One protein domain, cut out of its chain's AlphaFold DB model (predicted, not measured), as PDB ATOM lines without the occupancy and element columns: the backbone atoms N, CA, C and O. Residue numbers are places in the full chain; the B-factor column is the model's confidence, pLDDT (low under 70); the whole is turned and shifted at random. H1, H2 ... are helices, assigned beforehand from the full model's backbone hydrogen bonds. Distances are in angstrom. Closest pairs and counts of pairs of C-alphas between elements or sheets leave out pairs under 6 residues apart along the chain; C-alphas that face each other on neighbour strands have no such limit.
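AT A GLANCE: This is residues 8 to 80 of the 120 residues of an uncharacterized protein of Hungatella hathewayi (UniProt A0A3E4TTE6). Three helices, H1, H2 and H3, pack into a small compact head, and H4 leads away from it as a long arm, residues 62 to 80 sticking out free. The printed part has 73 residues with four named helices, H1 to H4 in order: all helix. The whole is loose, with a radius of gyration of the C-alphas of 15.5 A, spanning 51 by 29 by 19 A.

HOW THE PARTS SIT: H1, residues 10 to 22, and H2, residues 27 to 33, only just touch, with 3 pairs of C-alphas within 8 A, only at the corner; the closest C-alphas are Cys 20 and Trp 30, 6.2 A. H3, residues 38 to 50, touches H1 with residues 44 to 48 alone (closest C-alphas Gln 13 and Trp 44, 6.7 A) and H2 with residues 38 to 41 alone (Cys 31 and Pro 38, 5.9 A). H4, residues 60 to 80, touches no helix. Every O i to N i+4 pair is within hydrogen-bond range in H1, H2 and H3; in H4, 15 of 17.

IN THESE COORDINATES: H1 begins at C-alpha 10 (259.576, 221.284, 188.668). H4, 29.8 A long, has a kink of 25 degrees near residue 74 and ends at C-alpha 80 (262.261, 263.578, 210.795).

THE WHOLE: The printed part has no cut. pLDDT is under 70 at residues 52 to 55, 57 to 77 and 80.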
ATOM      1  N   VAL A   8     254.548 220.635 183.104       80.81
ATOM      2  CA  VAL A   8     255.971 220.999 183.130       80.81
ATOM      3  C   VAL A   8     256.595 220.469 184.434       80.81
ATOM      4  O   VAL A   8     256.015 220.709 185.501       80.81
ATOM      5  N   PRO A   9     257.726 219.741 184.402       84.69
ATOM      6  CA  PRO A   9     258.417 219.271 185.604       84.69
ATOM      7  C   PRO A   9     258.969 220.440 186.435       84.69
ATOM      8  O   PRO A   9     259.169 221.540 185.927       84.69
ATOM      9  N   ALA A  10     259.196 220.217 187.733       82.31
ATOM     10  CA  ALA A  10     259.576 221.284 188.668       82.31
ATOM     11  C   ALA A  10     260.899 221.977 188.294       82.31
ATOM     12  O   ALA A  10     260.989 223.197 188.405       82.31
ATOM     13  N   ASP A  11     261.873 221.225 187.781       83.81
ATOM     14  CA  ASP A  11     263.181 221.764 187.393       83.81
ATOM     15  C   ASP A  11     263.054 222.708 186.191       83.81
ATOM     16  O   ASP A  11     263.604 223.807 186.181       83.81
ATOM     17  N   GLN A  12     262.231 222.335 185.209       87.12
ATOM     18  CA  GLN A  12     261.948 223.184 184.053       87.12
ATOM     19  C   GLN A  12     261.128 224.423 184.445       87.12
ATOM     20  O   GLN A  12     261.364 225.503 183.912       87.12
ATOM     21  N   GLN A  13     260.209 224.309 185.415       88.12
ATOM     22  CA  GLN A  13     259.518 225.482 185.969       88.12
ATOM     23  C   GLN A  13     260.513 226.474 186.583       88.12
ATOM     24  O   GLN A  13     260.352 227.677 186.401       88.12
ATOM     25  N   TYR A  14     261.532 225.985 187.298       85.94
ATOM     26  CA  TYR A  14     262.554 226.842 187.896       85.94
ATOM     27  C   TYR A  14     263.391 227.565 186.836       85.94
ATOM     28  O   TYR A  14     263.550 228.779 186.932       85.94
ATOM     29  N   GLN A  15     263.843 226.853 185.799       87.44
ATOM     30  CA  GLN A  15     264.584 227.454 184.683       87.44
ATOM     31  C   GLN A  15     263.786 228.577 184.011       87.44
ATOM     32  O   GLN A  15     264.293 229.683 183.859       87.44
ATOM     33  N   LEU A  16     262.503 228.338 183.722       88.62
ATOM     34  CA  LEU A  16     261.613 229.343 183.131       88.62
ATOM     35  C   LEU A  16     261.426 230.568 184.039       88.62
ATOM     36  O   LEU A  16     261.360 231.695 183.563       88.62
ATOM     37  N   ILE A  17     261.343 230.368 185.359       88.06
ATOM     38  CA  ILE A  17     261.238 231.476 186.317       88.06
ATOM     39  C   ILE A  17     262.539 232.282 186.367       88.06
ATOM     40  O   ILE A  17     262.476 233.507 186.436       88.06
ATOM     41  N   MET A  18     263.699 231.623 186.331       87.31
ATOM     42  CA  MET A  18     264.999 232.299 186.288       87.31
ATOM     43  C   MET A  18     265.159 233.098 184.997       87.31
ATOM     44  O   MET A  18     265.522 234.274 185.050       87.31
ATOM     45  N   GLU A  19     264.803 232.492 183.865       87.38
ATOM     46  CA  GLU A  19     264.805 233.147 182.564       87.38
ATOM     47  C   GLU A  19     263.932 234.396 182.603       87.38
ATOM     48  O   GLU A  19     264.484 235.462 182.365       87.38
ATOM     49  N   CYS A  20     262.666 234.271 183.041       86.56
ATOM     50  CA  CYS A  20     261.669 235.342 183.214       86.56
ATOM     51  C   CYS A  20     262.102 236.495 184.139       86.56
ATOM     52  O   CYS A  20     261.514 237.578 184.086       86.56
ATOM     53  N   ARG A  21     263.091 236.290 185.012       81.75
ATOM     54  CA  ARG A  21     263.632 237.368 185.854       81.75
ATOM     55  C   ARG A  21     264.921 237.974 185.310       81.75
ATOM     56  O   ARG A  21     265.251 239.094 185.681       81.75
ATOM     57  N   SER A  22     265.636 237.263 184.443       78.62
ATOM     58  CA  SER A  22     266.917 237.706 183.878       78.62
ATOM     59  C   SER A  22     266.757 238.663 182.689       78.62
ATOM     60  O   SER A  22     267.558 239.566 182.483       78.62
ATOM     61  N   ASN A  23     265.677 238.501 181.935       75.81
ATOM     62  CA  ASN A  23     265.312 239.236 180.725       75.81
ATOM     63  C   ASN A  23     264.756 240.650 180.983       75.81
ATOM     64  O   ASN A  23     264.435 241.351 180.026       75.81
ATOM     65  N   GLY A  24     264.599 241.073 182.243       73.19
ATOM     66  CA  GLY A  24     264.213 242.446 182.599       73.19
ATOM     67  C   GLY A  24     262.795 242.872 182.187       73.19
ATOM     68  O   GLY A  24     262.437 244.038 182.355       73.19
ATOM     69  N   LEU A  25     261.977 241.956 181.660       78.44
ATOM     70  CA  LEU A  25     260.560 242.187 181.369       78.44
ATOM     71  C   LEU A  25     259.716 241.946 182.624       78.44
ATOM     72  O   LEU A  25     260.132 241.275 183.568       78.44
ATOM     73  N   THR A  26     258.489 242.464 182.637       82.25
ATOM     74  CA  THR A  26     257.554 242.116 183.714       82.25
ATOM     75  C   THR A  26     257.114 240.656 183.590       82.25
ATOM     76  O   THR A  26     256.868 240.177 182.481       82.25
ATOM     77  N   ASP A  27     256.927 239.977 184.731       85.81
ATOM     78  CA  ASP A  27     256.440 238.587 184.793       85.81
ATOM     79  C   ASP A  27     255.205 238.372 183.882       85.81
ATOM     80  O   ASP A  27     255.076 237.350 183.213       85.81
ATOM     81  N   TYR A  28     254.310 239.366 183.797       85.62
ATOM     82  CA  TYR A  28     253.120 239.325 182.943       85.62
ATOM     83  C   TYR A  28     253.437 239.358 181.439       85.62
ATOM     84  O   TYR A  28     252.881 238.559 180.684       85.62
ATOM     85  N   GLN A  29     254.306 240.274 181.000       84.38
ATOM     86  CA  GLN A  29     254.693 240.400 179.589       84.38
ATOM     87  C   GLN A  29     255.422 239.146 179.114       84.38
ATOM     88  O   GLN A  29     255.048 238.573 178.095       84.38
ATOM     89  N   TRP A  30     256.380 238.657 179.904       88.94
ATOM     90  CA  TRP A  30     257.114 237.444 179.561       88.94
ATOM     91  C   TRP A  30     256.186 236.229 179.444       88.94
ATOM     92  O   TRP A  30     256.266 235.490 178.466       88.94
ATOM     93  N   CYS A  31     255.235 236.071 180.376       88.25
ATOM     94  CA  CYS A  31     254.222 235.016 180.306       88.25
ATOM     95  C   CYS A  31     253.384 235.092 179.019       88.25
ATOM     96  O   CYS A  31     253.109 234.059 178.410       88.25
ATOM     97  N   LYS A  32     252.988 236.298 178.592       86.25
ATOM     98  CA  LYS A  32     252.207 236.503 177.365       86.25
ATOM     99  C   LYS A  32     252.992 236.076 176.123       86.25
ATOM    100  O   LYS A  32     252.443 235.345 175.300       86.25
ATOM    101  N   ASP A  33     254.256 236.479 176.035       87.00
ATOM    102  CA  ASP A  33     255.127 236.177 174.894       87.00
ATOM    103  C   ASP A  33     255.490 234.687 174.834       87.00
ATOM    104  O   ASP A  33     255.525 234.091 173.761       87.00
ATOM    105  N   HIS A  34     255.667 234.051 175.996       85.31
ATOM    106  CA  HIS A  34     255.987 232.625 176.099       85.31
ATOM    107  C   HIS A  34     254.748 231.725 176.050       85.31
ATOM    108  O   HIS A  34     254.877 230.505 176.094       85.31
ATOM    109  N   GLY A  35     253.537 232.288 175.965       87.06
ATOM    110  CA  GLY A  35     252.293 231.513 175.941       87.06
ATOM    111  C   GLY A  35     251.998 230.776 177.255       87.06
ATOM    112  O   GLY A  35     251.314 229.750 177.259       87.06
ATOM    113  N   ILE A  36     252.497 231.283 178.382       87.31
ATOM    114  CA  ILE A  36     252.232 230.761 179.724       87.31
ATOM    115  C   ILE A  36     251.103 231.578 180.349       87.31
ATOM    116  O   ILE A  36     251.111 232.807 180.341       87.31
ATOM    117  N   HIS A  37     250.114 230.906 180.937       87.19
ATOM    118  CA  HIS A  37     249.062 231.623 181.650       87.19
ATOM    119  C   HIS A  37     249.630 232.229 182.951       87.19
ATOM    120  O   HIS A  37     250.166 231.471 183.769       87.19
ATOM    121  N   PRO A  38     249.468 233.542 183.222       86.56
ATOM    122  CA  PRO A  38     250.041 234.179 184.414       86.56
ATOM    123  C   PRO A  38     249.629 233.496 185.725       86.56
ATOM    124  O   PRO A  38     250.436 233.326 186.634       86.56
ATOM    125  N   GLY A  39     248.382 233.013 185.812       87.88
ATOM    126  CA  GLY A  39     247.911 232.249 186.974       87.88
ATOM    127  C   GLY A  39     248.686 230.943 187.203       87.88
ATOM    128  O   GLY A  39     248.968 230.579 188.345       87.88
ATOM    129  N   THR A  40     249.082 230.255 186.129       87.88
ATOM    130  CA  THR A  40     249.902 229.036 186.204       87.88
ATOM    131  C   THR A  40     251.314 229.368 186.674       87.88
ATOM    132  O   THR A  40     251.828 228.706 187.576       87.88
ATOM    133  N   PHE A  41     251.895 230.446 186.145       89.00
ATOM    134  CA  PHE A  41     253.218 230.925 186.534       89.00
ATOM    135  C   PHE A  41     253.301 231.251 188.033       89.00
ATOM    136  O   PHE A  41     254.146 230.710 188.750       89.00
ATOM    137  N   TYR A  42     252.364 232.045 188.562       88.12
ATOM    138  CA  TYR A  42     252.351 232.374 189.994       88.12
ATOM    139  C   TYR A  42     252.113 231.148 190.886       88.12
ATOM    140  O   TYR A  42     252.650 231.071 191.996       88.12
ATOM    141  N   ASN A  43     251.357 230.157 190.402       89.56
ATOM    142  CA  ASN A  43     251.195 228.882 191.094       89.56
ATOM    143  C   ASN A  43     252.503 228.078 191.145       89.56
ATOM    144  O   ASN A  43     252.807 227.505 192.194       89.56
ATOM    145  N   TRP A  44     253.302 228.052 190.072       89.00
ATOM    146  CA  TRP A  44     254.633 227.430 190.072       89.00
ATOM    147  C   TRP A  44     255.567 228.105 191.078       89.00
ATOM    148  O   TRP A  44     256.095 227.427 191.961       89.00
ATOM    149  N   VAL A  45     255.664 229.440 191.045       87.00
ATOM    150  CA  VAL A  45     256.467 230.229 192.000       87.00
ATOM    151  C   VAL A  45     256.066 229.921 193.447       87.00
ATOM    152  O   VAL A  45     256.918 229.653 194.296       87.00
ATOM    153  N   ARG A  46     254.759 229.904 193.746       86.44
ATOM    154  CA  ARG A  46     254.243 229.579 195.085       86.44
ATOM    155  C   ARG A  46     254.622 228.160 195.519       86.44
ATOM    156  O   ARG A  46     254.992 227.962 196.675       86.44
ATOM    157  N   ARG A  47     254.501 227.169 194.631       85.38
ATOM    158  CA  ARG A  47     254.812 225.762 194.939       85.38
ATOM    159  C   ARG A  47     256.300 225.545 195.176       85.38
ATOM    160  O   ARG A  47     256.648 224.824 196.105       85.38
ATOM    161  N   LEU A  48     257.154 226.176 194.377       84.38
ATOM    162  CA  LEU A  48     258.604 226.080 194.519       84.38
ATOM    163  C   LEU A  48     259.085 226.729 195.827       84.38
ATOM    164  O   LEU A  48     259.840 226.098 196.560       84.38
ATOM    165  N   ARG A  49     258.541 227.896 196.211       82.31
ATOM    166  CA  ARG A  49     258.832 228.522 197.520       82.31
ATOM    167  C   ARG A  49     258.433 227.641 198.703       82.31
ATOM    168  O   ARG A  49     259.166 227.546 199.677       82.31
ATOM    169  N   LYS A  50     257.279 226.967 198.618       82.44
ATOM    170  CA  LYS A  50     256.818 226.042 199.669       82.44
ATOM    171  C   LYS A  50     257.692 224.799 199.810       82.44
ATOM    172  O   LYS A  50     257.753 224.236 200.893       82.44
ATOM    173  N   LYS A  51     258.331 224.351 198.730       76.00
ATOM    174  CA  LYS A  51     259.189 223.161 198.745       76.00
ATOM    175  C   LYS A  51     260.566 223.406 199.375       76.00
ATOM    176  O   LYS A  51     261.342 222.462 199.421       76.00
ATOM    177  N   ALA A  52     260.867 224.627 199.834       60.50
ATOM    178  CA  ALA A  52     262.087 225.024 200.560       60.50
ATOM    179  C   ALA A  52     263.436 224.695 199.878       60.50
ATOM    180  O   ALA A  52     264.486 224.928 200.457       60.50
ATOM    181  N   CYS A  53     263.419 224.183 198.646       58.69
ATOM    182  CA  CYS A  53     264.603 223.681 197.952       58.69
ATOM    183  C   CYS A  53     265.153 224.680 196.913       58.69
ATOM    184  O   CYS A  53     266.137 224.384 196.252       58.69
ATOM    185  N   HIS A  54     264.477 225.814 196.685       59.31
ATOM    186  CA  HIS A  54     264.812 226.729 195.589       59.31
ATOM    187  C   HIS A  54     264.736 228.186 196.058       59.31
ATOM    188  O   HIS A  54     263.651 228.679 196.385       59.31
ATOM    189  N   ASP A  55     265.875 228.879 196.022       67.12
ATOM    190  CA  ASP A  55     265.952 230.331 196.169       67.12
ATOM    191  C   ASP A  55     265.412 230.987 194.896       67.12
ATOM    192  O   ASP A  55     266.105 231.148 193.890       67.12
ATOM    193  N   ILE A  56     264.115 231.304 194.902       71.06
ATOM    194  CA  ILE A  56     263.473 232.012 193.792       71.06
ATOM    195  C   ILE A  56     263.602 233.516 194.037       71.06
ATOM    196  O   ILE A  56     263.033 233.996 195.031       71.06
ATOM    197  N   PRO A  57     264.217 234.283 193.113       67.75
ATOM    198  CA  PRO A  57     264.378 235.717 193.285       67.75
ATOM    199  C   PRO A  57     263.019 236.411 193.453       67.75
ATOM    200  O   PRO A  57     261.955 235.884 193.083       67.75
ATOM    201  N   VAL A  58     263.014 237.591 194.065       67.75
ATOM    202  CA  VAL A  58     261.813 238.430 194.153       67.75
ATOM    203  C   VAL A  58     261.438 238.952 192.766       67.75
ATOM    204  O   VAL A  58     262.279 239.059 191.885       67.75
ATOM    205  N   SER A  59     260.147 239.191 192.530       65.81
ATOM    206  CA  SER A  59     259.695 239.717 191.240       65.81
ATOM    207  C   SER A  59     260.175 241.148 191.039       65.81
ATOM    208  O   SER A  59     260.166 241.937 191.985       65.81
ATOM    209  N   VAL A  60     260.511 241.501 189.798       64.62
ATOM    210  CA  VAL A  60     261.006 242.836 189.416       64.62
ATOM    211  C   VAL A  60     260.006 243.940 189.801       64.62
ATOM    212  O   VAL A  60     260.381 245.025 190.236       64.62
ATOM    213  N   SER A  61     258.704 243.640 189.770       58.28
ATOM    214  CA  SER A  61     257.649 244.540 190.264       58.28
ATOM    215  C   SER A  61     257.765 244.870 191.756       58.28
ATOM    216  O   SER A  61     257.403 245.963 192.184       58.28
ATOM    217  N   ARG A  62     258.280 243.939 192.563       51.31
ATOM    218  CA  ARG A  62     258.512 244.127 193.999       51.31
ATOM    219  C   ARG A  62     259.840 244.836 194.262       51.31
ATOM    220  O   ARG A  62     259.933 245.584 195.226       51.31
ATOM    221  N   GLU A  63     260.830 244.660 193.391       52.81
ATOM    222  CA  GLU A  63     262.064 245.450 193.438       52.81
ATOM    223  C   GLU A  63     261.821 246.920 193.104       52.81
ATOM    224  O   GLU A  63     262.382 247.780 193.771       52.81
ATOM    225  N   HIS A  64     260.923 247.237 192.168       49.25
ATOM    226  CA  HIS A  64     260.569 248.631 191.877       49.25
ATOM    227  C   HIS A  64     259.887 249.323 193.076       49.25
ATOM    228  O   HIS A  64     260.133 250.499 193.342       49.25
ATOM    229  N   LEU A  65     259.101 248.577 193.863       51.28
ATOM    230  CA  LEU A  65     258.563 249.050 195.147       51.28
ATOM    231  C   LEU A  65     259.668 249.246 196.206       51.28
ATOM    232  O   LEU A  65     259.571 250.155 197.029       51.28
ATOM    233  N   ASN A  66     260.747 248.458 196.154       50.91
ATOM    234  CA  ASN A  66     261.913 248.621 197.028       50.91
ATOM    235  C   ASN A  66     262.856 249.749 196.571       50.91
ATOM    236  O   ASN A  66     263.427 250.429 197.420       50.91
ATOM    237  N   LEU A  67     262.977 250.034 195.272       49.81
ATOM    238  CA  LEU A  67     263.712 251.208 194.786       49.81
ATOM    239  C   LEU A  67     263.018 252.507 195.231       49.81
ATOM    240  O   LEU A  67     263.674 253.462 195.644       49.81
ATOM    241  N   HIS A  68     261.682 252.498 195.251       50.75
ATOM    242  CA  HIS A  68     260.884 253.580 195.826       50.75
ATOM    243  C   HIS A  68     261.060 253.692 197.354       50.75
ATOM    244  O   HIS A  68     260.925 254.776 197.917       50.75
ATOM    245  N   SER A  69     261.434 252.602 198.036       52.56
ATOM    246  CA  SER A  69     261.673 252.609 199.484       52.56
ATOM    247  C   SER A  69     262.964 253.337 199.883       52.56
ATOM    248  O   SER A  69     262.972 253.998 200.917       52.56
ATOM    249  N   ALA A  70     264.014 253.314 199.052       55.25
ATOM    250  CA  ALA A  70     265.264 254.029 199.330       55.25
ATOM    251  C   ALA A  70     265.098 255.558 199.210       55.25
ATOM    252  O   ALA A  70     265.535 256.307 200.087       55.25
ATOM    253  N   ALA A  71     264.400 256.027 198.167       56.03
ATOM    254  CA  ALA A  71     264.086 257.446 197.992       56.03
ATOM    255  C   ALA A  71     263.131 257.964 199.085       56.03
ATOM    256  O   ALA A  71     263.359 259.034 199.654       56.03
ATOM    257  N   LEU A  72     262.106 257.178 199.443       56.84
ATOM    258  CA  LEU A  72     261.196 257.507 200.542       56.84
ATOM    259  C   LEU A  72     261.870 257.434 201.919       56.84
ATOM    260  O   LEU A  72     261.528 258.232 202.785       56.84
ATOM    261  N   GLN A  73     262.838 256.539 202.145       57.72
ATOM    262  CA  GLN A  73     263.599 256.485 203.402       57.72
ATOM    263  C   GLN A  73     264.501 257.701 203.580       57.72
ATOM    264  O   GLN A  73     264.542 258.258 204.677       57.72
ATOM    265  N   LEU A  74     265.181 258.155 202.523       64.69
ATOM    266  CA  LEU A  74     265.954 259.397 202.572       64.69
ATOM    267  C   LEU A  74     265.039 260.600 202.829       64.69
ATOM    268  O   LEU A  74     265.331 261.410 203.710       64.69
ATOM    269  N   ALA A  75     263.889 260.676 202.149       61.09
ATOM    270  CA  ALA A  75     262.891 261.717 202.393       61.09
ATOM    271  C   ALA A  75     262.336 261.671 203.832       61.09
ATOM    272  O   ALA A  75     262.267 262.704 204.496       61.09
ATOM    273  N   ALA A  76     262.021 260.486 204.362       59.81
ATOM    274  CA  ALA A  76     261.543 260.303 205.733       59.81
ATOM    275  C   ALA A  76     262.606 260.681 206.780       59.81
ATOM    276  O   ALA A  76     262.283 261.311 207.786       59.81
ATOM    277  N   GLN A  77     263.883 260.362 206.537       64.75
ATOM    278  CA  GLN A  77     264.990 260.787 207.398       64.75
ATOM    279  C   GLN A  77     265.187 262.306 207.374       64.75
ATOM    280  O   GLN A  77     265.440 262.893 208.425       64.75
ATOM    281  N   ILE A  78     265.056 262.949 206.209       70.31
ATOM    282  CA  ILE A  78     265.132 264.410 206.079       70.31
ATOM    283  C   ILE A  78     263.974 265.064 206.840       70.31
ATOM    284  O   ILE A  78     264.219 265.945 207.656       70.31
ATOM    285  N   VAL A  79     262.737 264.595 206.656       72.12
ATOM    286  CA  VAL A  79     261.554 265.135 207.346       72.12
ATOM    287  C   VAL A  79     261.675 264.974 208.862       72.12
ATOM    288  O   VAL A  79     261.484 265.940 209.594       72.12
ATOM    289  N   MET A  80     262.074 263.798 209.356       68.44
ATOM    290  CA  MET A  80     262.261 263.578 210.795       68.44
ATOM    291  C   MET A  80     263.397 264.432 211.374       68.44
ATOM    292  O   MET A  80     263.242 264.983 212.463       68.44
TER     293      MET A  80